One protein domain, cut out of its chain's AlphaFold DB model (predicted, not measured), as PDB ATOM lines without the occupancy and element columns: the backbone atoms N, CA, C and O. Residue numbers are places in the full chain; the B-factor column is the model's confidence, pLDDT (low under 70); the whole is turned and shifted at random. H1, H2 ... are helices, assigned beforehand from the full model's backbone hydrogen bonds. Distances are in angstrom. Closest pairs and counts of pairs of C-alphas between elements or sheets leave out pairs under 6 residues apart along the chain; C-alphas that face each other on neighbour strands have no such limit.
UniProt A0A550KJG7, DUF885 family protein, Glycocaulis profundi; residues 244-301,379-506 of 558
ATOM      1  N   SER A 244      22.366  -5.466 -29.369       95.62
ATOM      2  CA  SER A 244      22.214  -6.488 -30.411       95.62
ATOM      3  C   SER A 244      21.668  -5.914 -31.722       95.62
ATOM      4  O   SER A 244      22.172  -6.250 -32.793       95.62
ATOM      5  N   ASN A 245      20.690  -5.002 -31.651       95.94
ATOM      6  CA  ASN A 245      20.080  -4.386 -32.833       95.94
ATOM      7  C   ASN A 245      20.979  -3.327 -33.485       95.94
ATOM      8  O   ASN A 245      21.067  -3.264 -34.713       95.94
ATOM      9  N   THR A 246      21.639  -2.488 -32.679       96.62
ATOM     10  CA  THR A 246      22.528  -1.427 -33.186       96.62
ATOM     11  C   THR A 246      23.927  -1.937 -33.491       96.62
ATOM     12  O   THR A 246      24.630  -1.345 -34.305       96.62
ATOM     13  N   THR A 247      24.343  -3.040 -32.861       96.31
ATOM     14  CA  THR A 247      25.690  -3.624 -32.952       96.31
ATOM     15  C   THR A 247      26.810  -2.673 -32.507       96.31
ATOM     16  O   THR A 247      27.965  -2.782 -32.927       96.31
ATOM     17  N   THR A 248      26.451  -1.725 -31.639       89.19
ATOM     18  CA  THR A 248      27.339  -0.716 -31.055       89.19
ATOM     19  C   THR A 248      27.222  -0.729 -29.533       89.19
ATOM     20  O   THR A 248      26.204  -1.137 -28.980       89.19
ATOM     21  N   ALA A 249      28.258  -0.257 -28.840       86.75
ATOM     22  CA  ALA A 249      28.284  -0.166 -27.377       86.75
ATOM     23  C   ALA A 249      27.757   1.192 -26.862       86.75
ATOM     24  O   ALA A 249      28.334   1.783 -25.949       86.75
ATOM     25  N   LEU A 250      26.699   1.728 -27.481       90.06
ATOM     26  CA  LEU A 250      26.142   3.032 -27.116       90.06
ATOM     27  C   LEU A 250      25.311   2.938 -25.832       90.06
ATOM     28  O   LEU A 250      24.432   2.087 -25.695       90.06
ATOM     29  N   ALA A 251      25.572   3.845 -24.891       95.38
ATOM     30  CA  ALA A 251      24.745   3.983 -23.699       95.38
ATOM     31  C   ALA A 251      23.381   4.609 -24.067       95.38
ATOM     32  O   ALA A 251      23.373   5.601 -24.801       95.38
ATOM     33  N   PRO A 252      22.252   4.105 -23.526       96.56
ATOM     34  CA  PRO A 252      20.916   4.644 -23.796       96.56
ATOM     35  C   PRO A 252      20.776   6.163 -23.630       96.56
ATOM     36  O   PRO A 252      20.258   6.817 -24.527       96.56
ATOM     37  N   ASP A 253      21.287   6.732 -22.530       96.81
ATOM     38  CA  ASP A 253      21.248   8.185 -22.279       96.81
ATOM     39  C   ASP A 253      21.977   8.987 -23.357       96.81
ATOM     40  O   ASP A 253      21.476  10.000 -23.844       96.81
ATOM     41  N   ALA A 254      23.172   8.526 -23.739       97.38
ATOM     42  CA  ALA A 254      23.969   9.184 -24.762       97.38
ATOM     43  C   ALA A 254      23.262   9.110 -26.120       97.38
ATOM     44  O   ALA A 254      23.181  10.111 -26.821       97.38
ATOM     45  N   LEU A 255      22.697   7.949 -26.460       98.00
ATOM     46  CA  LEU A 255      21.962   7.774 -27.705       98.00
ATOM     47  C   LEU A 255      20.679   8.618 -27.748       98.00
ATOM     48  O   LEU A 255      20.370   9.183 -28.793       98.00
ATOM     49  N   HIS A 256      19.961   8.753 -26.629       98.50
ATOM     50  CA  HIS A 256      18.793   9.631 -26.541       98.50
ATOM     51  C   HIS A 256      19.169  11.091 -26.826       98.50
ATOM     52  O   HIS A 256      18.531  11.746 -27.651       98.50
ATOM     53  N   ALA A 257      20.238  11.586 -26.190       98.38
ATOM     54  CA  ALA A 257      20.742  12.940 -26.413       98.38
ATOM     55  C   ALA A 257      21.158  13.160 -27.877       98.38
ATOM     56  O   ALA A 257      20.713  14.121 -28.501       98.38
ATOM     57  N   THR A 258      21.915  12.224 -28.453       98.19
ATOM     58  CA  THR A 258      22.298  12.262 -29.868       98.19
ATOM     59  C   THR A 258      21.077  12.252 -30.797       98.19
ATOM     60  O   THR A 258      21.037  12.991 -31.777       98.19
ATOM     61  N   GLY A 259      20.048  11.457 -30.488       98.25
ATOM     62  CA  GLY A 259      18.804  11.431 -31.258       98.25
ATOM     63  C   GLY A 259      18.096  12.789 -31.275       98.25
ATOM     64  O   GLY A 259      17.639  13.230 -32.329       98.25
ATOM     65  N   LEU A 260      18.047  13.486 -30.133       98.56
ATOM     66  CA  LEU A 260      17.475  14.835 -30.043       98.56
ATOM     67  C   LEU A 260      18.263  15.851 -30.883       98.56
ATOM     68  O   LEU A 260      17.660  16.712 -31.525       98.56
ATOM     69  N   GLU A 261      19.593  15.739 -30.912       98.62
ATOM     70  CA  GLU A 261      20.457  16.578 -31.752       98.62
ATOM     71  C   GLU A 261      20.186  16.351 -33.246       98.62
ATOM     72  O   GLU A 261      19.965  17.317 -33.977       98.62
ATOM     73  N   TRP A 262      20.107  15.090 -33.691       98.50
ATOM     74  CA  TRP A 262      19.771  14.751 -35.080       98.50
ATOM     75  C   TRP A 262      18.405  15.289 -35.499       98.50
ATOM     76  O   TRP A 262      18.256  15.839 -36.589       98.50
ATOM     77  N   VAL A 263      17.405  15.168 -34.625       98.50
ATOM     78  CA  VAL A 263      16.054  15.686 -34.868       98.50
ATOM     79  C   VAL A 263      16.074  17.205 -35.031       98.50
ATOM     80  O   VAL A 263      15.452  17.726 -35.959       98.50
ATOM     81  N   ALA A 264      16.807  17.921 -34.174       98.31
ATOM     82  CA  ALA A 264      16.941  19.372 -34.269       98.31
ATOM     83  C   ALA A 264      17.655  19.813 -35.560       98.31
ATOM     84  O   ALA A 264      17.194  20.744 -36.224       98.31
ATOM     85  N   GLU A 265      18.741  19.133 -35.939       98.19
ATOM     86  CA  GLU A 265      19.493  19.416 -37.165       98.19
ATOM     87  C   GLU A 265      18.625  19.216 -38.415       98.19
ATOM     88  O   GLU A 265      18.444  20.149 -39.204       98.19
ATOM     89  N   LEU A 266      18.022  18.033 -38.562       98.06
ATOM     90  CA  LEU A 266      17.187  17.691 -39.716       98.06
ATOM     91  C   LEU A 266      15.966  18.611 -39.815       98.06
ATOM     92  O   LEU A 266      15.660  19.114 -40.898       98.06
ATOM     93  N   SER A 267      15.314  18.910 -38.688       97.69
ATOM     94  CA  SER A 267      14.184  19.847 -38.655       97.69
ATOM     95  C   SER A 267      14.582  21.249 -39.118       97.69
ATOM     96  O   SER A 267      13.815  21.900 -39.827       97.69
ATOM     97  N   GLY A 268      15.779  21.719 -38.750       98.12
ATOM     98  CA  GLY A 268      16.304  23.012 -39.186       98.12
ATOM     99  C   GLY A 268      16.563  23.072 -40.693       98.12
ATOM    100  O   GLY A 268      16.198  24.054 -41.343       98.12
ATOM    101  N   VAL A 269      17.134  22.009 -41.270       98.31
ATOM    102  CA  VAL A 269      17.347  21.912 -42.726       98.31
ATOM    103  C   VAL A 269      16.007  21.871 -43.467       98.31
ATOM    104  O   VAL A 269      15.819  22.603 -44.441       98.31
ATOM    105  N   ILE A 270      15.052  21.074 -42.984       98.25
ATOM    106  CA  ILE A 270      13.710  20.979 -43.571       98.25
ATOM    107  C   ILE A 270      12.975  22.324 -43.490       98.25
ATOM    108  O   ILE A 270      12.355  22.727 -44.473       98.25
ATOM    109  N   ASP A 271      13.060  23.054 -42.368       98.31
ATOM    110  CA  ASP A 271      12.461  24.392 -42.244       98.31
ATOM    111  C   ASP A 271      12.966  25.340 -43.335       98.31
ATOM    112  O   ASP A 271      12.166  26.023 -43.980       98.31
ATOM    113  N   ALA A 272      14.281  25.365 -43.561       98.50
ATOM    114  CA  ALA A 272      14.890  26.218 -44.573       98.50
ATOM    115  C   ALA A 272      14.399  25.873 -45.989       98.50
ATOM    116  O   ALA A 272      14.064  26.781 -46.753       98.50
ATOM    117  N   LEU A 273      14.302  24.581 -46.324       98.12
ATOM    118  CA  LEU A 273      13.813  24.125 -47.630       98.12
ATOM    119  C   LEU A 273      12.323  24.424 -47.825       98.12
ATOM    120  O   LEU A 273      11.941  24.989 -48.844       98.12
ATOM    121  N   LEU A 274      11.482  24.143 -46.825       98.19
ATOM    122  CA  LEU A 274      10.057  24.477 -46.877       98.19
ATOM    123  C   LEU A 274       9.834  25.982 -47.077       98.19
ATOM    124  O   LEU A 274       8.976  26.382 -47.861       98.19
ATOM    125  N   ARG A 275      10.621  26.836 -46.407       98.44
ATOM    126  CA  ARG A 275      10.560  28.296 -46.597       98.44
ATOM    127  C   ARG A 275      10.957  28.716 -48.009       98.44
ATOM    128  O   ARG A 275      10.326  29.627 -48.544       98.44
ATOM    129  N   ALA A 276      11.970  28.081 -48.597       98.00
ATOM    130  CA  ALA A 276      12.379  28.342 -49.977       98.00
ATOM    131  C   ALA A 276      11.251  28.018 -50.974       98.00
ATOM    132  O   ALA A 276      11.040  28.771 -51.919       98.00
ATOM    133  N   GLU A 277      10.454  26.990 -50.677       97.50
ATOM    134  CA  GLU A 277       9.265  26.592 -51.441       97.50
ATOM    135  C   GLU A 277       7.981  27.367 -51.061       97.50
ATOM    136  O   GLU A 277       6.872  27.006 -51.458       97.50
ATOM    137  N   GLY A 278       8.101  28.450 -50.283       97.06
ATOM    138  CA  GLY A 278       6.980  29.325 -49.919       97.06
ATOM    139  C   GLY A 278       6.112  28.835 -48.753       97.06
ATOM    140  O   GLY A 278       5.080  29.440 -48.466       97.06
ATOM    141  N   MET A 279       6.517  27.778 -48.043       97.12
ATOM    142  CA  MET A 279       5.822  27.249 -46.866       97.12
ATOM    143  C   MET A 279       6.477  27.776 -45.577       97.12
ATOM    144  O   MET A 279       7.332  27.123 -44.975       97.12
ATOM    145  N   SER A 280       6.094  28.982 -45.138       96.38
ATOM    146  CA  SER A 280       6.707  29.669 -43.979       96.38
ATOM    147  C   SER A 280       5.879  29.677 -42.692       96.38
ATOM    148  O   SER A 280       6.419  30.031 -41.642       96.38
ATOM    149  N   GLU A 281       4.597  29.316 -42.767       96.00
ATOM    150  CA  GLU A 281       3.645  29.414 -41.657       96.00
ATOM    151  C   GLU A 281       3.506  28.093 -40.888       96.00
ATOM    152  O   GLU A 281       3.373  27.021 -41.482       96.00
ATOM    153  N   GLY A 282       3.479  28.178 -39.556       94.25
ATOM    154  CA  GLY A 282       3.346  27.022 -38.667       94.25
ATOM    155  C   GLY A 282       4.661  26.291 -38.373       94.25
ATOM    156  O   GLY A 282       5.759  26.749 -38.686       94.25
ATOM    157  N   SER A 283       4.538  25.140 -37.716       94.44
ATOM    158  CA  SER A 283       5.665  24.255 -37.394       94.44
ATOM    159  C   SER A 283       6.183  23.517 -38.638       94.44
ATOM    160  O   SER A 283       5.537  23.504 -39.689       94.44
ATOM    161  N   VAL A 284       7.361  22.890 -38.543       95.00
ATOM    162  CA  VAL A 284       7.860  21.974 -39.589       95.00
ATOM    163  C   VAL A 284       6.883  20.813 -39.794       95.00
ATOM    164  O   VAL A 284       6.423  20.614 -40.914       95.00
ATOM    165  N   SER A 285       6.476  20.135 -38.715       92.00
ATOM    166  CA  SER A 285       5.519  19.019 -38.762       92.00
ATOM    167  C   SER A 285       4.197  19.406 -39.441       92.00
ATOM    168  O   SER A 285       3.761  18.732 -40.370       92.00
ATOM    169  N   SER A 286       3.604  20.557 -39.095       92.69
ATOM    170  CA  SER A 286       2.351  21.003 -39.733       92.69
ATOM    171  C   SER A 286       2.493  21.303 -41.226       92.69
ATOM    172  O   SER A 286       1.533  21.149 -41.974       92.69
ATOM    173  N   ARG A 287       3.674  21.748 -41.672       95.44
ATOM    174  CA  ARG A 287       3.941  21.995 -43.094       95.44
ATOM    175  C   ARG A 287       4.198  20.699 -43.855       95.44
ATOM    176  O   ARG A 287       3.705  20.577 -44.966       95.44
ATOM    177  N   LEU A 288       4.888  19.730 -43.252       94.00
ATOM    178  CA  LEU A 288       5.032  18.385 -43.816       94.00
ATOM    179  C   LEU A 288       3.665  17.701 -43.959       94.00
ATOM    180  O   LEU A 288       3.327  17.246 -45.044       94.00
ATOM    181  N   ALA A 289       2.825  17.751 -42.922       90.31
ATOM    182  CA  ALA A 289       1.465  17.209 -42.972       90.31
ATOM    183  C   ALA A 289       0.588  17.877 -44.050       90.31
ATOM    184  O   ALA A 289      -0.308  17.246 -44.608       90.31
ATOM    185  N   ALA A 290       0.840  19.150 -44.382       92.62
ATOM    186  CA  ALA A 290       0.141  19.821 -45.476       92.62
ATOM    187  C   ALA A 290       0.510  19.248 -46.859       92.62
ATOM    188  O   ALA A 290      -0.327  19.288 -47.759       92.62
ATOM    189  N   LEU A 291       1.717  18.688 -47.027       93.31
ATOM    190  CA  LEU A 291       2.135  18.028 -48.271       93.31
ATOM    191  C   LEU A 291       1.382  16.711 -48.506       93.31
ATOM    192  O   LEU A 291       1.123  16.360 -49.654       93.31
ATOM    193  N   ASP A 292       0.974  16.014 -47.441       89.31
ATOM    194  CA  ASP A 292       0.227  14.747 -47.526       89.31
ATOM    195  C   ASP A 292      -1.218  14.901 -48.017       89.31
ATOM    196  O   ASP A 292      -1.879  13.910 -48.320       89.31
ATOM    197  N   VAL A 293      -1.718  16.134 -48.113       90.88
ATOM    198  CA  VAL A 293      -3.050  16.451 -48.652       90.88
ATOM    199  C   VAL A 293      -2.993  17.453 -49.808       90.88
ATOM    200  O   VAL A 293      -4.032  17.911 -50.289       90.88
ATOM    201  N   ASP A 294      -1.792  17.812 -50.259       94.88
ATOM    202  CA  ASP A 294      -1.604  18.744 -51.362       94.88
ATOM    203  C   ASP A 294      -1.931  18.045 -52.697       94.88
ATOM    204  O   ASP A 294      -1.329  17.014 -53.023       94.88
ATOM    205  N   PRO A 295      -2.846  18.596 -53.519       95.38
ATOM    206  CA  PRO A 295      -3.231  17.994 -54.796       95.38
ATOM    207  C   PRO A 295      -2.083  17.905 -55.815       95.38
ATOM    208  O   PRO A 295      -2.236  17.238 -56.836       95.38
ATOM    209  N   ARG A 296      -0.937  18.558 -55.571       95.06
ATOM    210  CA  ARG A 296       0.290  18.370 -56.360       95.06
ATOM    211  C   ARG A 296       0.930  16.997 -56.144       95.06
ATOM    212  O   ARG A 296       1.592  16.508 -57.053       95.06
ATOM    213  N   PHE A 297       0.757  16.392 -54.965       96.31
ATOM    214  CA  PHE A 297       1.463  15.166 -54.575       96.31
ATOM    215  C   PHE A 297       0.552  13.962 -54.331       96.31
ATOM    216  O   PHE A 297       1.043  12.834 -54.300       96.31
ATOM    217  N   VAL A 298      -0.753  14.179 -54.170       95.50
ATOM    218  CA  VAL A 298      -1.724  13.114 -53.900       95.50
ATOM    219  C   VAL A 298      -2.501  12.769 -55.165       95.50
ATOM    220  O   VAL A 298      -3.204  13.608 -55.730       95.50
ATOM    221  N   MET A 299      -2.400  11.511 -55.598       96.00
ATOM    222  CA  MET A 299      -3.166  11.001 -56.738       96.00
ATOM    223  C   MET A 299      -4.612  10.687 -56.361       96.00
ATOM    224  O   MET A 299      -4.924  10.420 -55.202       96.00
ATOM    225  N   ALA A 300      -5.502  10.672 -57.354       95.62
ATOM    226  CA  ALA A 300      -6.886  10.252 -57.154       95.62
ATOM    227  C   ALA A 300      -6.961   8.800 -56.650       95.62
ATOM    228  O   ALA A 300      -6.190   7.951 -57.088       95.62
ATOM    229  N   GLU A 301      -7.931   8.500 -55.785       95.50
ATOM    230  CA  GLU A 301      -8.178   7.160 -55.229       95.50
ATOM    231  C   GLU A 301      -8.814   6.197 -56.257       95.50
ATOM    232  O   GLU A 301      -9.834   5.562 -56.003       95.50
ATOM    233  N   TRP A 379       5.786  13.258 -53.166       96.00
ATOM    234  CA  TRP A 379       6.914  13.957 -52.541       96.00
ATOM    235  C   TRP A 379       7.772  13.057 -51.633       96.00
ATOM    236  O   TRP A 379       8.928  13.376 -51.386       96.00
ATOM    237  N   ARG A 380       7.243  11.917 -51.156       93.44
ATOM    238  CA  ARG A 380       7.987  10.903 -50.379       93.44
ATOM    239  C   ARG A 380       8.429   9.712 -51.228       93.44
ATOM    240  O   ARG A 380       9.300   8.952 -50.815       93.44
ATOM    241  N   LEU A 381       7.843   9.537 -52.409       96.62
ATOM    242  CA  LEU A 381       8.033   8.338 -53.217       96.62
ATOM    243  C   LEU A 381       9.498   8.089 -53.626       96.62
ATOM    244  O   LEU A 381       9.951   6.959 -53.446       96.62
ATOM    245  N   PRO A 382      10.283   9.079 -54.105       97.88
ATOM    246  CA  PRO A 382      11.640   8.802 -54.570       97.88
ATOM    247  C   PRO A 382      12.553   8.218 -53.488       97.88
ATOM    248  O   PRO A 382      13.271   7.260 -53.754       97.88
ATOM    249  N   THR A 383      12.498   8.731 -52.249       97.75
ATOM    250  CA  THR A 383      13.343   8.211 -51.155       97.75
ATOM    251  C   THR A 383      12.999   6.764 -50.807       97.75
ATOM    252  O   THR A 383      13.899   5.955 -50.605       97.75
ATOM    253  N   LEU A 384      11.713   6.390 -50.856       97.12
ATOM    254  CA  LEU A 384      11.291   4.999 -50.683       97.12
ATOM    255  C   LEU A 384      11.855   4.095 -51.792       97.12
ATOM    256  O   LEU A 384      12.321   2.994 -51.512       97.12
ATOM    257  N   ILE A 385      11.869   4.566 -53.042       98.25
ATOM    258  CA  ILE A 385      12.460   3.817 -54.161       98.25
ATOM    259  C   ILE A 385      13.980   3.708 -54.033       98.25
ATOM    260  O   ILE A 385      14.540   2.663 -54.368       98.25
ATOM    261  N   HIS A 386      14.654   4.730 -53.506       98.50
ATOM    262  CA  HIS A 386      16.088   4.653 -53.230       98.50
ATOM    263  C   HIS A 386      16.410   3.678 -52.089       98.50
ATOM    264  O   HIS A 386      17.392   2.943 -52.184       98.50
ATOM    265  N   HIS A 387      15.556   3.628 -51.063       98.56
ATOM    266  CA  HIS A 387      15.664   2.732 -49.911       98.56
ATOM    267  C   HIS A 387      15.455   1.255 -50.291       98.56
ATOM    268  O   HIS A 387      16.305   0.409 -50.021       98.56
ATOM    269  N   GLU A 388      14.346   0.934 -50.961       98.19
ATOM    270  CA  GLU A 388      13.989  -0.449 -51.317       98.19
ATOM    271  C   GLU A 388      14.703  -0.939 -52.588       98.19
ATOM    272  O   GLU A 388      14.959  -2.129 -52.771       98.19
ATOM    273  N   GLY A 389      15.024  -0.016 -53.493       97.56
ATOM    274  CA  GLY A 389      15.576  -0.299 -54.810       97.56
ATOM    275  C   GLY A 389      17.056   0.042 -54.920       97.56
ATOM    276  O   GLY A 389      17.920  -0.614 -54.334       97.56
ATOM    277  N   LEU A 390      17.350   1.035 -55.754       98.00
ATOM    278  CA  LEU A 390      18.704   1.463 -56.089       98.00
ATOM    279  C   LEU A 390      18.971   2.831 -55.449       98.00
ATOM    280  O   LEU A 390      18.156   3.717 -55.676       98.00
ATOM    281  N   PRO A 391      20.089   3.049 -54.728       98.12
ATOM    282  CA  PRO A 391      21.151   2.090 -54.402       98.12
ATOM    283  C   PRO A 391      20.915   1.260 -53.118       98.12
ATOM    284  O   PRO A 391      21.864   0.678 -52.593       98.12
ATOM    285  N   GLY A 392      19.693   1.216 -52.584       98.25
ATOM    286  CA  GLY A 392      19.352   0.529 -51.336       98.25
ATOM    287  C   GLY A 392      19.289  -1.001 -51.420       98.25
ATOM    288  O   GLY A 392      20.236  -1.655 -51.871       98.25
ATOM    289  N   HIS A 393      18.206  -1.596 -50.911       98.00
ATOM    290  CA  HIS A 393      18.111  -3.042 -50.671       98.00
ATOM    291  C   HIS A 393      18.300  -3.904 -51.918       98.00
ATOM    292  O   HIS A 393      18.951  -4.949 -51.837       98.00
ATOM    293  N   HIS A 394      17.794  -3.482 -53.077       97.81
ATOM    294  CA  HIS A 394      17.966  -4.256 -54.302       97.81
ATOM    295  C   HIS A 394      19.437  -4.341 -54.737       97.81
ATOM    296  O   HIS A 394      19.932  -5.437 -55.011       97.81
ATOM    297  N   LEU A 395      20.159  -3.211 -54.740       97.31
ATOM    298  CA  LEU A 395      21.591  -3.204 -55.063       97.31
ATOM    299  C   LEU A 395      22.385  -4.016 -54.034       97.31
ATOM    300  O   LEU A 395      23.228  -4.837 -54.400       97.31
ATOM    301  N   GLN A 396      22.076  -3.816 -52.750       96.56
ATOM    302  CA  GLN A 396      22.670  -4.557 -51.642       96.56
ATOM    303  C   GLN A 396      22.520  -6.070 -51.850       96.56
ATOM    304  O   GLN A 396      23.517  -6.790 -51.844       96.56
ATOM    305  N   ALA A 397      21.304  -6.561 -52.100       94.94
ATOM    306  CA  ALA A 397      21.045  -7.976 -52.357       94.94
ATOM    307  C   ALA A 397      21.812  -8.495 -53.584       94.94
ATOM    308  O   ALA A 397      22.420  -9.568 -53.526       94.94
ATOM    309  N   GLY A 398      21.848  -7.720 -54.672       94.25
ATOM    310  CA  GLY A 398      22.569  -8.089 -55.887       94.25
ATOM    311  C   GLY A 398      24.077  -8.249 -55.684       94.25
ATOM    312  O   GLY A 398      24.682  -9.186 -56.223       94.25
ATOM    313  N   VAL A 399      24.691  -7.391 -54.861       95.19
ATOM    314  CA  VAL A 399      26.108  -7.526 -54.483       95.19
ATOM    315  C   VAL A 399      26.308  -8.742 -53.582       95.19
ATOM    316  O   VAL A 399      27.194  -9.556 -53.845       95.19
ATOM    317  N   LEU A 400      25.458  -8.928 -52.568       92.75
ATOM    318  CA  LEU A 400      25.560 -10.050 -51.628       92.75
ATOM    319  C   LEU A 400      25.452 -11.422 -52.306       92.75
ATOM    320  O   LEU A 400      26.166 -12.344 -51.919       92.75
ATOM    321  N   ASN A 401      24.624 -11.556 -53.347       90.56
ATOM    322  CA  ASN A 401      24.502 -12.796 -54.124       90.56
ATOM    323  C   ASN A 401      25.800 -13.194 -54.841       90.56
ATOM    324  O   ASN A 401      25.998 -14.364 -55.167       90.56
ATOM    325  N   ARG A 402      26.671 -12.218 -55.114       90.75
ATOM    326  CA  ARG A 402      27.951 -12.398 -55.813       90.75
ATOM    327  C   ARG A 402      29.146 -12.342 -54.867       90.75
ATOM    328  O   ARG A 402      30.253 -12.699 -55.266       90.75
ATOM    329  N   ALA A 403      28.936 -11.900 -53.630       88.44
ATOM    330  CA  ALA A 403      29.975 -11.818 -52.623       88.44
ATOM    331  C   ALA A 403      30.413 -13.226 -52.182       88.44
ATOM    332  O   ALA A 403      29.595 -14.111 -51.921       88.44
ATOM    333  N   GLY A 404      31.726 -13.427 -52.055       88.31
ATOM    334  CA  GLY A 404      32.346 -14.677 -51.600       88.31
ATOM    335  C   GLY A 404      32.204 -14.927 -50.095       88.31
ATOM    336  O   GLY A 404      33.170 -15.319 -49.452       88.31
ATOM    337  N   LEU A 405      31.028 -14.660 -49.521       90.88
ATOM    338  CA  LEU A 405      30.773 -14.767 -48.083       90.88
ATOM    339  C   LEU A 405      30.874 -16.220 -47.596       90.88
ATOM    340  O   LEU A 405      30.596 -17.162 -48.343       90.88
ATOM    341  N   SER A 406      31.208 -16.433 -46.324       90.12
ATOM    342  CA  SER A 406      31.098 -17.764 -45.718       90.12
ATOM    343  C   SER A 406      29.633 -18.177 -45.512       90.12
ATOM    344  O   SER A 406      28.707 -17.359 -45.565       90.12
ATOM    345  N   ALA A 407      29.390 -19.474 -45.285       88.38
ATOM    346  CA  ALA A 407      28.039 -19.988 -45.036       88.38
ATOM    347  C   ALA A 407      27.385 -19.326 -43.814       88.38
ATOM    348  O   ALA A 407      26.201 -18.999 -43.847       88.38
ATOM    349  N   PHE A 408      28.176 -19.051 -42.775       91.19
ATOM    350  CA  PHE A 408      27.724 -18.352 -41.578       91.19
ATOM    351  C   PHE A 408      27.271 -16.917 -41.883       91.19
ATOM    352  O   PHE A 408      26.156 -16.526 -41.538       91.19
ATOM    353  N   ARG A 409      28.084 -16.157 -42.625       91.25
ATOM    354  CA  ARG A 409      27.786 -14.772 -43.036       91.25
ATOM    355  C   ARG A 409      26.539 -14.664 -43.920       91.25
ATOM    356  O   ARG A 409      25.871 -13.636 -43.915       91.25
ATOM    357  N   ARG A 410      26.182 -15.733 -44.645       89.81
ATOM    358  CA  ARG A 410      24.943 -15.813 -45.440       89.81
ATOM    359  C   ARG A 410      23.672 -15.991 -44.609       89.81
ATOM    360  O   ARG A 410      22.595 -15.663 -45.115       89.81
ATOM    361  N   ILE A 411      23.748 -16.499 -43.377       89.06
ATOM    362  CA  ILE A 411      22.553 -16.786 -42.559       89.06
ATOM    363  C   ILE A 411      22.308 -15.770 -41.444       89.06
ATOM    364  O   ILE A 411      21.156 -15.549 -41.088       89.06
ATOM    365  N   VAL A 412      23.355 -15.131 -40.919       91.06
ATOM    366  CA  VAL A 412      23.200 -14.090 -39.894       91.06
ATOM    367  C   VAL A 412      22.693 -12.787 -40.511       91.06
ATOM    368  O   VAL A 412      22.873 -12.527 -41.705       91.06
ATOM    369  N   ARG A 413      22.013 -11.973 -39.708       91.19
ATOM    370  CA  ARG A 413      21.446 -10.685 -40.120       91.19
ATOM    371  C   ARG A 413      21.756  -9.642 -39.056       91.19
ATOM    372  O   ARG A 413      21.762  -9.955 -37.873       91.19
ATOM    373  N   PHE A 414      21.985  -8.407 -39.490       95.94
ATOM    374  CA  PHE A 414      22.244  -7.277 -38.602       95.94
ATOM    375  C   PHE A 414      21.410  -6.097 -39.072       95.94
ATOM    376  O   PHE A 414      21.702  -5.520 -40.119       95.94
ATOM    377  N   SER A 415      20.378  -5.739 -38.302       94.81
ATOM    378  CA  SER A 415      19.466  -4.655 -38.680       94.81
ATOM    379  C   SER A 415      20.227  -3.350 -38.925       94.81
ATOM    380  O   SER A 415      19.998  -2.718 -39.945       94.81
ATOM    381  N   ALA A 416      21.213  -3.008 -38.089       97.31
ATOM    382  CA  ALA A 416      22.027  -1.809 -38.299       97.31
ATOM    383  C   ALA A 416      22.828  -1.815 -39.612       97.31
ATOM    384  O   ALA A 416      22.994  -0.764 -40.219       97.31
ATOM    385  N   TRP A 417      23.300  -2.970 -40.090       97.75
ATOM    386  CA  TRP A 417      24.006  -3.035 -41.375       97.75
ATOM    387  C   TRP A 417      23.033  -2.908 -42.546       97.75
ATOM    388  O   TRP A 417      23.255  -2.120 -43.460       97.75
ATOM    389  N   THR A 418      21.941  -3.671 -42.502       96.56
ATOM    390  CA  THR A 418      20.960  -3.724 -43.590       96.56
ATOM    391  C   THR A 418      20.209  -2.406 -43.733       96.56
ATOM    392  O   THR A 418      20.216  -1.817 -44.812       96.56
ATOM    393  N   GLU A 419      19.626  -1.921 -42.641       97.19
ATOM    394  CA  GLU A 419      18.835  -0.690 -42.612       97.19
ATOM    395  C   GLU A 419      19.716   0.559 -42.647       97.19
ATOM    396  O   GLU A 419      19.375   1.551 -43.287       97.19
ATOM    397  N   GLY A 420      20.883   0.509 -41.996       98.25
ATOM    398  CA  GLY A 420      21.849   1.600 -42.048       98.25
ATOM    399  C   GLY A 420      22.373   1.841 -43.460       98.25
ATOM    400  O   GLY A 420      22.529   2.996 -43.856       98.25
ATOM    401  N   TRP A 421      22.589   0.774 -44.242       98.62
ATOM    402  CA  TRP A 421      22.916   0.899 -45.662       98.62
ATOM    403  C   TRP A 421      21.787   1.563 -46.448       98.62
ATOM    404  O   TRP A 421      22.061   2.467 -47.227       98.62
ATOM    405  N   ALA A 422      20.535   1.146 -46.251       98.44
ATOM    406  CA  ALA A 422      19.411   1.712 -46.990       98.44
ATOM    407  C   ALA A 422      19.231   3.217 -46.701       98.44
ATOM    408  O   ALA A 422      19.090   4.000 -47.636       98.44
ATOM    409  N   LEU A 423      19.382   3.652 -45.444       98.44
ATOM    410  CA  LEU A 423      19.406   5.084 -45.097       98.44
ATOM    411  C   LEU A 423      20.622   5.823 -45.679       98.44
ATOM    412  O   LEU A 423      20.515   6.961 -46.134       98.44
ATOM    413  N   TYR A 424      21.799   5.187 -45.686       98.81
ATOM    414  CA  TYR A 424      22.980   5.741 -46.351       98.81
ATOM    415  C   TYR A 424      22.773   5.876 -47.865       98.81
ATOM    416  O   TYR A 424      23.208   6.860 -48.458       98.81
ATOM    417  N   ALA A 425      22.074   4.927 -48.486       98.56
ATOM    418  CA  ALA A 425      21.734   4.940 -49.901       98.56
ATOM    419  C   ALA A 425      20.767   6.083 -50.253       98.56
ATOM    420  O   ALA A 425      20.941   6.709 -51.298       98.56
ATOM    421  N   GLU A 426      19.811   6.405 -49.377       98.75
ATOM    422  CA  GLU A 426      18.953   7.590 -49.520       98.75
ATOM    423  C   GLU A 426      19.788   8.886 -49.534       98.75
ATOM    424  O   GLU A 426      19.620   9.727 -50.418       98.75
ATOM    425  N   GLN A 427      20.764   9.013 -48.626       98.56
ATOM    426  CA  GLN A 427      21.701  10.141 -48.635       98.56
ATOM    427  C   GLN A 427      22.572  10.167 -49.894       98.56
ATOM    428  O   GLN A 427      22.772  11.227 -50.490       98.56
ATOM    429  N   LEU A 428      23.095   9.013 -50.304       98.56
ATOM    430  CA  LEU A 428      23.919   8.897 -51.500       98.56
ATOM    431  C   LEU A 428      23.135   9.304 -52.755       98.56
ATOM    432  O   LEU A 428      23.712   9.904 -53.655       98.56
ATOM    433  N   ALA A 429      21.829   9.035 -52.813       98.62
ATOM    434  CA  ALA A 429      20.982   9.502 -53.902       98.62
ATOM    435  C   ALA A 429      20.961  11.044 -53.985       98.62
ATOM    436  O   ALA A 429      21.139  11.584 -55.077       98.62
ATOM    437  N   ASP A 430      20.841  11.763 -52.858       98.56
ATOM    438  CA  ASP A 430      20.966  13.236 -52.828       98.56
ATOM    439  C   ASP A 430      22.358  13.695 -53.285       98.56
ATOM    440  O   ASP A 430      22.468  14.556 -54.157       98.56
ATOM    441  N   GLU A 431      23.423  13.064 -52.780       98.38
ATOM    442  CA  GLU A 431      24.813  13.369 -53.158       98.38
ATOM    443  C   GLU A 431      25.091  13.141 -54.660       98.38
ATOM    444  O   GLU A 431      25.933  13.826 -55.242       98.38
ATOM    445  N   LEU A 432      24.373  12.209 -55.298       98.44
ATOM    446  CA  LEU A 432      24.459  11.912 -56.731       98.44
ATOM    447  C   LEU A 432      23.532  12.781 -57.599       98.44
ATOM    448  O   LEU A 432      23.528  12.626 -58.820       98.44
ATOM    449  N   GLY A 433      22.763  13.693 -56.999       98.06
ATOM    450  CA  GLY A 433      21.886  14.621 -57.716       98.06
ATOM    451  C   GLY A 433      20.475  14.088 -57.972       98.06
ATOM    452  O   GLY A 433      19.728  14.680 -58.754       98.06
ATOM    453  N   ALA A 434      20.046  13.016 -57.298       97.94
ATOM    454  CA  ALA A 434      18.704  12.447 -57.451       97.94
ATOM    455  C   ALA A 434      17.565  13.381 -56.989       97.94
ATOM    456  O   ALA A 434      16.400  13.044 -57.171       97.94
ATOM    457  N   TYR A 435      17.858  14.586 -56.500       97.88
ATOM    458  CA  TYR A 435      16.846  15.594 -56.170       97.88
ATOM    459  C   TYR A 435      17.131  16.988 -56.752       97.88
ATOM    460  O   TYR A 435      16.477  17.948 -56.359       97.88
ATOM    461  N   GLU A 436      18.087  17.123 -57.684       94.56
ATOM    462  CA  GLU A 436      18.525  18.431 -58.216       94.56
ATOM    463  C   GLU A 436      17.367  19.288 -58.770       94.56
ATOM    464  O   GLU A 436      17.314  20.486 -58.501       94.56
ATOM    465  N   ASP A 437      16.395  18.655 -59.438       94.50
ATOM    466  CA  ASP A 437      15.189  19.299 -59.983       94.50
ATOM    467  C   ASP A 437      13.902  18.967 -59.192       94.50
ATOM    468  O   ASP A 437      12.793  19.200 -59.676       94.50
ATOM    469  N   ASP A 438      14.024  18.394 -57.989       97.12
ATOM    470  CA  ASP A 438      12.892  17.952 -57.162       97.12
ATOM    471  C   ASP A 438      13.055  18.377 -55.687       97.12
ATOM    472  O   ASP A 438      13.392  17.562 -54.816       97.12
ATOM    473  N   PRO A 439      12.817  19.665 -55.366       97.50
ATOM    474  CA  PRO A 439      12.985  20.174 -54.006       97.50
ATOM    475  C   PRO A 439      12.042  19.501 -52.996       97.50
ATOM    476  O   PRO A 439      12.425  19.301 -51.843       97.50
ATOM    477  N   PHE A 440      10.834  19.103 -53.412       98.25
ATOM    478  CA  PHE A 440       9.885  18.411 -52.534       98.25
ATOM    479  C   PHE A 440      10.277  16.951 -52.302       98.25
ATOM    480  O   PHE A 440      10.180  16.491 -51.166       98.25
ATOM    481  N   GLY A 441      10.805  16.257 -53.314       98.06
ATOM    482  CA  GLY A 441      11.435  14.947 -53.141       98.06
ATOM    483  C   GLY A 441      12.605  14.990 -52.161       98.06
ATOM    484  O   GLY A 441      12.726  14.114 -51.303       98.06
ATOM    485  N   ARG A 442      13.421  16.054 -52.211       98.44
ATOM    486  CA  ARG A 442      14.509  16.271 -51.245       98.44
ATOM    487  C   ARG A 442      13.997  16.477 -49.820       98.44
ATOM    488  O   ARG A 442      14.576  15.952 -48.871       98.44
ATOM    489  N   ILE A 443      12.906  17.229 -49.663       98.25
ATOM    490  CA  ILE A 443      12.210  17.378 -48.377       98.25
ATOM    491  C   ILE A 443      11.674  16.021 -47.901       98.25
ATOM    492  O   ILE A 443      11.807  15.711 -46.721       98.25
ATOM    493  N   GLY A 444      11.134  15.191 -48.800       96.88
ATOM    494  CA  GLY A 444      10.700  13.822 -48.504       96.88
ATOM    495  C   GLY A 444      11.829  12.927 -48.001       96.88
ATOM    496  O   GLY A 444      11.669  12.259 -46.984       96.88
ATOM    497  N   TYR A 445      12.995  12.974 -48.648       97.88
ATOM    498  CA  TYR A 445      14.207  12.299 -48.176       97.88
ATOM    499  C   TYR A 445      14.605  12.748 -46.763       97.88
ATOM    500  O   TYR A 445      14.789  11.928 -45.862       97.88
ATOM    501  N   LEU A 446      14.688  14.055 -46.520       98.06
ATOM    502  CA  LEU A 446      15.063  14.561 -45.199       98.06
ATOM    503  C   LEU A 446      14.002  14.254 -44.136       98.06
ATOM    504  O   LEU A 446      14.357  13.997 -42.988       98.06
ATOM    505  N   GLN A 447      12.716  14.231 -44.498       96.50
ATOM    506  CA  GLN A 447      11.645  13.789 -43.606       96.50
ATOM    507  C   GLN A 447      11.783  12.298 -43.273       96.50
ATOM    508  O   GLN A 447      11.633  11.926 -42.110       96.50
ATOM    509  N   ALA A 448      12.146  11.456 -44.244       95.62
ATOM    510  CA  ALA A 448      12.433  10.047 -44.004       95.62
ATOM    511  C   ALA A 448      13.604   9.867 -43.025       95.62
ATOM    512  O   ALA A 448      13.493   9.047 -42.110       95.62
ATOM    513  N   GLN A 449      14.668  10.668 -43.146       98.00
ATOM    514  CA  GLN A 449      15.781  10.700 -42.187       98.00
ATOM    515  C   GLN A 449      15.326  11.191 -40.804       98.00
ATOM    516  O   GLN A 449      15.635  10.562 -39.789       98.00
ATOM    517  N   LEU A 450      14.535  12.269 -40.752       97.81
ATOM    518  CA  LEU A 450      13.973  12.830 -39.518       97.81
ATOM    519  C   LEU A 450      13.124  11.795 -38.779       97.81
ATOM    520  O   LEU A 450      13.268  11.631 -37.573       97.81
ATOM    521  N   PHE A 451      12.299  11.035 -39.497       96.19
ATOM    522  CA  PHE A 451      11.502   9.954 -38.929       96.19
ATOM    523  C   PHE A 451      12.374   8.870 -38.268       96.19
ATOM    524  O   PHE A 451      12.069   8.432 -37.154       96.19
ATOM    525  N   ARG A 452      13.499   8.466 -38.885       97.62
ATOM    526  CA  ARG A 452      14.432   7.502 -38.265       97.62
ATOM    527  C   ARG A 452      15.260   8.108 -37.125       97.62
ATOM    528  O   ARG A 452      15.616   7.376 -36.205       97.62
ATOM    529  N   ALA A 453      15.508   9.416 -37.111       98.25
ATOM    530  CA  ALA A 453      16.074  10.093 -35.943       98.25
ATOM    531  C   ALA A 453      15.061  10.148 -34.780       98.25
ATOM    532  O   ALA A 453      15.388   9.807 -33.643       98.25
ATOM    533  N   CYS A 454      13.797  10.461 -35.073       98.06
ATOM    534  CA  CYS A 454      12.695  10.425 -34.113       98.06
ATOM    535  C   CYS A 454      12.520   9.033 -33.490       98.06
ATOM    536  O   CYS A 454      12.307   8.940 -32.284       98.06
ATOM    537  N   ARG A 455      12.679   7.955 -34.276       98.12
ATOM    538  CA  ARG A 455      12.696   6.562 -33.789       98.12
ATOM    539  C   ARG A 455      13.679   6.336 -32.644       98.12
ATOM    540  O   ARG A 455      13.322   5.692 -31.665       98.12
ATOM    541  N   VAL A 456      14.885   6.892 -32.749       98.62
ATOM    542  CA  VAL A 456      15.910   6.783 -31.703       98.62
ATOM    543  C   VAL A 456      15.437   7.445 -30.413       98.62
ATOM    544  O   VAL A 456      15.549   6.854 -29.338       98.62
ATOM    545  N   VAL A 457      14.869   8.649 -30.517       98.69
ATOM    546  CA  VAL A 457      14.381   9.413 -29.363       98.69
ATOM    547  C   VAL A 457      13.211   8.711 -28.684       98.69
ATOM    548  O   VAL A 457      13.219   8.595 -27.463       98.69
ATOM    549  N   VAL A 458      12.223   8.221 -29.439       98.56
ATOM    550  CA  VAL A 458      11.041   7.577 -28.841       98.56
ATOM    551  C   VAL A 458      11.350   6.194 -28.273       98.56
ATOM    552  O   VAL A 458      10.837   5.877 -27.208       98.56
ATOM    553  N   ASP A 459      12.212   5.392 -28.904       98.69
ATOM    554  CA  ASP A 459      12.597   4.067 -28.395       98.69
ATOM    555  C   ASP A 459      13.363   4.188 -27.067       98.69
ATOM    556  O   ASP A 459      12.959   3.623 -26.047       98.69
ATOM    557  N   THR A 460      14.404   5.028 -27.035       98.75
ATOM    558  CA  THR A 460      15.121   5.353 -25.788       98.75
ATOM    559  C   THR A 460      14.222   6.091 -24.793       98.75
ATOM    560  O   THR A 460      14.318   5.873 -23.585       98.75
ATOM    561  N   GLY A 461      13.290   6.910 -25.282       98.69
ATOM    562  CA  GLY A 461      12.263   7.581 -24.495       98.69
ATOM    563  C   GLY A 461      11.410   6.586 -23.714       98.69
ATOM    564  O   GLY A 461      11.329   6.667 -22.493       98.69
ATOM    565  N   ILE A 462      10.832   5.599 -24.401       98.75
ATOM    566  CA  ILE A 462       9.967   4.563 -23.824       98.75
ATOM    567  C   ILE A 462      10.753   3.663 -22.868       98.75
ATOM    568  O   ILE A 462      10.326   3.420 -21.738       98.75
ATOM    569  N   HIS A 463      11.901   3.147 -23.309       98.69
ATOM    570  CA  HIS A 463      12.587   2.060 -22.611       98.69
ATOM    571  C   HIS A 463      13.578   2.514 -21.544       98.69
ATOM    572  O   HIS A 463      13.834   1.756 -20.610       98.69
ATOM    573  N   HIS A 464      14.106   3.732 -21.650       98.06
ATOM    574  CA  HIS A 464      15.121   4.253 -20.736       98.06
ATOM    575  C   HIS A 464      14.648   5.506 -19.993       98.06
ATOM    576  O   HIS A 464      14.665   5.529 -18.763       98.06
ATOM    577  N   ALA A 465      14.131   6.510 -20.711       98.19
ATOM    578  CA  ALA A 465      13.593   7.734 -20.101       98.19
ATOM    579  C   ALA A 465      12.170   7.567 -19.525       98.19
ATOM    580  O   ALA A 465      11.629   8.501 -18.928       98.19
ATOM    581  N   ARG A 466      11.587   6.369 -19.666       98.12
ATOM    582  CA  ARG A 466      10.288   5.947 -19.119       98.12
ATOM    583  C   ARG A 466       9.099   6.787 -19.585       98.12
ATOM    584  O   ARG A 466       8.170   7.029 -18.818       98.12
ATOM    585  N   TRP A 467       9.127   7.239 -20.833       98.62
ATOM    586  CA  TRP A 467       7.975   7.880 -21.454       98.62
ATOM    587  C   TRP A 467       6.793   6.913 -21.498       98.62
ATOM    588  O   TRP A 467       6.956   5.721 -21.770       98.62
ATOM    589  N   THR A 468       5.591   7.437 -21.257       98.50
ATOM    590  CA  THR A 468       4.367   6.680 -21.521       98.50
ATOM    591  C   THR A 468       4.179   6.505 -23.024       98.50
ATOM    592  O   THR A 468       4.732   7.250 -23.842       98.50
ATOM    593  N   ARG A 469       3.337   5.541 -23.393       97.69
ATOM    594  CA  ARG A 469       2.907   5.333 -24.777       97.69
ATOM    595  C   ARG A 469       2.376   6.627 -25.404       97.69
ATOM    596  O   ARG A 469       2.759   6.983 -26.513       97.69
ATOM    597  N   GLU A 470       1.542   7.366 -24.680       98.06
ATOM    598  CA  GLU A 470       0.909   8.605 -25.145       98.06
ATOM    599  C   GLU A 470       1.930   9.728 -25.336       98.06
ATOM    600  O   GLU A 470       1.834  10.474 -26.308       98.06
ATOM    601  N   GLN A 471       2.922   9.833 -24.444       98.38
ATOM    602  CA  GLN A 471       4.016  10.795 -24.594       98.38
ATOM    603  C   GLN A 471       4.828  10.505 -25.856       98.38
ATOM    604  O   GLN A 471       5.103  11.425 -26.622       98.38
ATOM    605  N   ALA A 472       5.161   9.236 -26.107       98.06
ATOM    606  CA  ALA A 472       5.892   8.839 -27.305       98.06
ATOM    607  C   ALA A 472       5.085   9.091 -28.593       98.06
ATOM    608  O   ALA A 472       5.639   9.616 -29.560       98.06
ATOM    609  N   ILE A 473       3.778   8.795 -28.596       97.25
ATOM    610  CA  ILE A 473       2.883   9.072 -29.734       97.25
ATOM    611  C   ILE A 473       2.816  10.576 -30.011       97.25
ATOM    612  O   ILE A 473       3.044  11.002 -31.143       97.25
ATOM    613  N   ALA A 474       2.525  11.385 -28.987       96.62
ATOM    614  CA  ALA A 474       2.414  12.834 -29.132       96.62
ATOM    615  C   ALA A 474       3.726  13.442 -29.640       96.62
ATOM    616  O   ALA A 474       3.724  14.195 -30.612       96.62
ATOM    617  N   TRP A 475       4.854  13.036 -29.050       96.69
ATOM    618  CA  TRP A 475       6.168  13.515 -29.456       96.69
ATOM    619  C   TRP A 475       6.486  13.142 -30.912       96.69
ATOM    620  O   TRP A 475       6.994  13.976 -31.661       96.69
ATOM    621  N   MET A 476       6.144  11.925 -31.351       94.44
ATOM    622  CA  MET A 476       6.368  11.498 -32.735       94.44
ATOM    623  C   MET A 476       5.535  12.308 -33.737       94.44
ATOM    624  O   MET A 476       6.060  12.714 -34.771       94.44
ATOM    625  N   ILE A 477       4.273  12.610 -33.424       92.06
ATOM    626  CA  ILE A 477       3.409  13.461 -34.262       92.06
ATOM    627  C   ILE A 477       3.979  14.887 -34.350       92.06
ATOM    628  O   ILE A 477       4.086  15.468 -35.433       92.06
ATOM    629  N   GLU A 478       4.387  15.452 -33.214       93.19
ATOM    630  CA  GLU A 478       4.904  16.821 -33.131       93.19
ATOM    631  C   GLU A 478       6.229  17.011 -33.882       93.19
ATOM    632  O   GLU A 478       6.461  18.089 -34.431       93.19
ATOM    633  N   ASN A 479       7.075  15.975 -33.945       92.94
ATOM    634  CA  ASN A 479       8.445  16.096 -34.455       92.94
ATOM    635  C   ASN A 479       8.694  15.394 -35.798       92.94
ATOM    636  O   ASN A 479       9.540  15.858 -36.549       92.94
ATOM    637  N   ALA A 480       7.979  14.315 -36.139       85.31
ATOM    638  CA  ALA A 480       8.217  13.558 -37.378       85.31
ATOM    639  C   ALA A 480       7.231  13.876 -38.520       85.31
ATOM    640  O   ALA A 480       7.479  13.482 -39.661       85.31
ATOM    641  N   GLY A 481       6.125  14.577 -38.235       79.06
ATOM    642  CA  GLY A 481       5.061  14.819 -39.220       79.06
ATOM    643  C   GLY A 481       4.174  13.600 -39.492       79.06
ATOM    644  O   GLY A 481       3.489  13.563 -40.505       79.06
ATOM    645  N   GLU A 482       4.193  12.604 -38.606       82.25
ATOM    646  CA  GLU A 482       3.418  11.370 -38.755       82.25
ATOM    647  C   GLU A 482       1.932  11.563 -38.442       82.25
ATOM    648  O   GLU A 482       1.541  12.338 -37.564       82.25
ATOM    649  N   THR A 483       1.084  10.779 -39.109       84.06
ATOM    650  CA  THR A 483      -0.337  10.711 -38.746       84.06
ATOM    651  C   THR A 483      -0.511  10.016 -37.389       84.06
ATOM    652  O   THR A 483       0.260   9.108 -37.065       84.06
ATOM    653  N   PRO A 484      -1.558  10.340 -36.602       87.81
ATOM    654  CA  PRO A 484      -1.782   9.691 -35.309       87.81
ATOM    655  C   PRO A 484      -1.848   8.161 -35.389       87.81
ATOM    656  O   PRO A 484      -1.299   7.467 -34.540       87.81
ATOM    657  N   GLN A 485      -2.478   7.632 -36.439       85.56
ATOM    658  CA  GLN A 485      -2.617   6.190 -36.628       85.56
ATOM    659  C   GLN A 485      -1.278   5.521 -36.982       85.56
ATOM    660  O   GLN A 485      -1.017   4.405 -36.533       85.56
ATOM    661  N   ALA A 486      -0.431   6.179 -37.783       85.19
ATOM    662  CA  ALA A 486       0.909   5.685 -38.091       85.19
ATOM    663  C   ALA A 486       1.809   5.709 -36.851       85.19
ATOM    664  O   ALA A 486       2.417   4.689 -36.532       85.19
ATOM    665  N   ALA A 487       1.800   6.819 -36.106       92.19
ATOM    666  CA  ALA A 487       2.535   6.949 -34.853       92.19
ATOM    667  C   ALA A 487       2.121   5.869 -33.839       92.19
ATOM    668  O   ALA A 487       2.983   5.202 -33.281       92.19
ATOM    669  N   GLU A 488       0.820   5.623 -33.645       93.62
ATOM    670  CA  GLU A 488       0.343   4.585 -32.722       93.62
ATOM    671  C   GLU A 488       0.863   3.184 -33.088       93.62
ATOM    672  O   GLU A 488       1.343   2.452 -32.221       93.62
ATOM    673  N   ARG A 489       0.794   2.805 -34.373       90.19
ATOM    674  CA  ARG A 489       1.297   1.502 -34.844       90.19
ATOM    675  C   ARG A 489       2.794   1.346 -34.593       90.19
ATOM    676  O   ARG A 489       3.237   0.282 -34.167       90.19
ATOM    677  N   GLU A 490       3.558   2.397 -34.862       93.12
ATOM    678  CA  GLU A 490       5.004   2.407 -34.679       93.12
ATOM    679  C   GLU A 490       5.393   2.357 -33.194       93.12
ATOM    680  O   GLU A 490       6.213   1.525 -32.816       93.12
ATOM    681  N   ILE A 491       4.758   3.155 -32.325       97.62
ATOM    682  CA  ILE A 491       5.028   3.118 -30.880       97.62
ATOM    683  C   ILE A 491       4.735   1.732 -30.292       97.62
ATOM    684  O   ILE A 491       5.554   1.201 -29.540       97.62
ATOM    685  N   ASP A 492       3.628   1.093 -30.674       96.81
ATOM    686  CA  ASP A 492       3.304  -0.256 -30.195       96.81
ATOM    687  C   ASP A 492       4.310  -1.308 -30.665       96.81
ATOM    688  O   ASP A 492       4.614  -2.252 -29.932       96.81
ATOM    689  N   ARG A 493       4.857  -1.144 -31.876       95.88
ATOM    690  CA  ARG A 493       5.960  -1.974 -32.367       95.88
ATOM    691  C   ARG A 493       7.202  -1.799 -31.499       95.88
ATOM    692  O   ARG A 493       7.827  -2.795 -31.147       95.88
ATOM    693  N   TYR A 494       7.565  -0.565 -31.149       97.44
ATOM    694  CA  TYR A 494       8.757  -0.296 -30.338       97.44
ATOM    695  C   TYR A 494       8.631  -0.928 -28.945       97.44
ATOM    696  O   TYR A 494       9.575  -1.551 -28.475       97.44
ATOM    697  N   CYS A 495       7.427  -0.931 -28.361       97.94
ATOM    698  CA  CYS A 495       7.151  -1.582 -27.074       97.94
ATOM    699  C   CYS A 495       7.462  -3.094 -27.057       97.94
ATOM    700  O   CYS A 495       7.786  -3.640 -26.002       97.94
ATOM    701  N   VAL A 496       7.370  -3.779 -28.206       96.75
ATOM    702  CA  VAL A 496       7.609  -5.234 -28.320       96.75
ATOM    703  C   VAL A 496       8.925  -5.598 -29.016       96.75
ATOM    704  O   VAL A 496       9.333  -6.759 -28.964       96.75
ATOM    705  N   TYR A 497       9.611  -4.625 -29.620       96.56
ATOM    706  CA  TYR A 497      10.930  -4.769 -30.246       96.56
ATOM    707  C   TYR A 497      11.900  -3.668 -29.780       96.56
ATOM    708  O   TYR A 497      12.349  -2.855 -30.596       96.56
ATOM    709  N   PRO A 498      12.248  -3.646 -28.481       97.31
ATOM    710  CA  PRO A 498      13.103  -2.613 -27.907       97.31
ATOM    711  C   PRO A 498      14.457  -2.521 -28.618       97.31
ATOM    712  O   PRO A 498      15.133  -3.529 -28.832       97.31
ATOM    713  N   GLY A 499      14.872  -1.307 -28.971       96.12
ATOM    714  CA  GLY A 499      16.162  -1.020 -29.598       96.12
ATOM    715  C   GLY A 499      16.210  -1.279 -31.107       96.12
ATOM    716  O   GLY A 499      17.125  -0.792 -31.773       96.12
ATOM    717  N   GLN A 500      15.232  -1.990 -31.680       96.19
ATOM    718  CA  GLN A 500      15.188  -2.258 -33.121       96.19
ATOM    719  C   GLN A 500      14.999  -0.973 -33.926       96.19
ATOM    720  O   GLN A 500      15.624  -0.807 -34.967       96.19
ATOM    721  N   ALA A 501      14.184  -0.036 -33.440       95.31
ATOM    722  CA  ALA A 501      13.931   1.220 -34.140       95.31
ATOM    723  C   ALA A 501      15.193   2.096 -34.256       95.31
ATOM    724  O   ALA A 501      15.332   2.855 -35.216       95.31
ATOM    725  N   CYS A 502      16.130   1.952 -33.313       98.06
ATOM    726  CA  CYS A 502      17.395   2.682 -33.287       98.06
ATOM    727  C   CYS A 502      18.397   2.200 -34.345       98.06
ATOM    728  O   CYS A 502      19.295   2.958 -34.716       98.06
ATOM    729  N   SER A 503      18.278   0.958 -34.829       97.19
ATOM    730  CA  SER A 503      19.281   0.335 -35.702       97.19
ATOM    731  C   SER A 503      19.491   1.102 -37.010       97.19
ATOM    732  O   SER A 503      20.624   1.211 -37.470       97.19
ATOM    733  N   PHE A 504      18.423   1.681 -37.563       97.69
ATOM    734  CA  PHE A 504      18.417   2.414 -38.825       97.69
ATOM    735  C   PHE A 504      19.377   3.610 -38.768       97.69
ATOM    736  O   PHE A 504      20.402   3.628 -39.449       97.69
ATOM    737  N   ALA A 505      19.070   4.602 -37.923       98.25
ATOM    738  CA  ALA A 505      19.851   5.834 -37.828       98.25
ATOM    739  C   ALA A 505      21.252   5.589 -37.246       98.25
ATOM    740  O   ALA A 505      22.222   6.190 -37.702       98.25
ATOM    741  N   VAL A 506      21.391   4.666 -36.285       98.44
ATOM    742  CA  VAL A 506      22.709   4.311 -35.733       98.44
ATOM    743  C   VAL A 506      23.584   3.623 -36.781       98.44
ATOM    744  O   VAL A 506      24.765   3.942 -36.888       98.44
TER     745      VAL A 506
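What this domain is: This is residues 244 to 301 and 379 to 506 of the 558 residues of the protein "DUF885 family protein" of Glycocaulis profundi (UniProt A0A550KJG7). Two helices of 25 residues, H7 and H1, lie side by side and run opposite ways; H7 is the core of a body made of helices, with H6 along one part of it, H8 along another, and H3 and H9 crossing it. Short H10 packs on both H6 and H7, H2 packs on H1 and H8, and from H4 the chain makes an arm in which residues 402 to 409 stick out before H6 begins. The printed part has 186 residues with ten named helices, H1 to H10 in order along the chain, and no named strand; the class is all helix. The whole is compact, with a radius of gyration of the C-alphas of 17.2 A, and spans 54 by 41 by 32 A.

How they stand to each other: The hub is H7, residues 439 to 463, which touches six other helices. H1, residues 252 to 276, touches it at a shallow tilt of 23 degrees, opposite ways, and their closest C-alphas, those of Gly 259 and Val 457, are 5.2 A apart. H8, residues 469 to 480, forms a helical hairpin with H7, at a shallow tilt of 23 degrees, with the C-alphas of Phe 451 and Ala 480 closest at 5.1 A. H6, residues 415 to 431, forms another with H7, at a shallow tilt of 27 degrees; residues 423 to 430 of H6 touch residues 442 to 449 of H7, with C-alphas 426 and 445 closest at 6.8 A. H3, residues 381 to 388, touches H7 at a steep tilt of 56 degrees, with residues 441 to 448 of H7 alone; the C-alphas of Thr 383 and Tyr 445 are closest, at 5.1 A. H9, residues 484 to 496, touches H7 at a steep tilt of 43 degrees, the same way, with C-alphas 459 and 494 closest at 6.1 A; residues 491 to 495 of H9 touch residues 458 to 463 of H7. H10, residues 503 to 506, touches H6, with C-alphas 416 and 503 closest at 4.3 A, and H7, with C-alphas 452 and 505 closest at 5.7 A. H2, residues 284 to 291, touches residues 267 to 274 of H1, with C-alphas 271 and 284 closest at 5.8 A. H4, residues 393 to 400, and H6 only just touch, with 3 pairs of C-alphas within 8 A, the closest being 393 and 422 at 6.2 A. H5, residues 407 to 411, touches no helix. In H1, H2, H3, H4, H6 and H8 every O i to N i+4 pair is within hydrogen-bond range, against 20 of 21 in H7, 8 of 9 in H9 and 0 of 1 in H5, where 2 of 2 O i to N i+3 pairs are; H10 is too short for an O i to N i+4 pair.

Where its parts are: H1 begins with C-alpha 252 at (20.916, 4.644, -23.796) and is 36.3 A long from first to last C-alpha. H7 is 36.2 A long, from C-alpha 439 at (12.985, 20.174, -54.006) to C-alpha 463. H6 measures 23.7 A, H9 19.0 A and H8 16.0 A. H10 ends with C-alpha 506 at (22.709, 4.311, -35.733).

The domain as a whole: The two C-alphas farthest apart, those of Glu 281 and Ala 407, are 55.2 A apart. Without residues 402 to 409, which stand free, the body spans 43 by 42 by 32 A. Residues 302 to 378 are not printed, and C-alphas 301 and 379 are 16.8 A apart across this cut, which lies in the link from H2 to H3. Of the links that are printed whole, none is long. The mean pLDDT of the printed part is 95.8, and no printed residue is under 70.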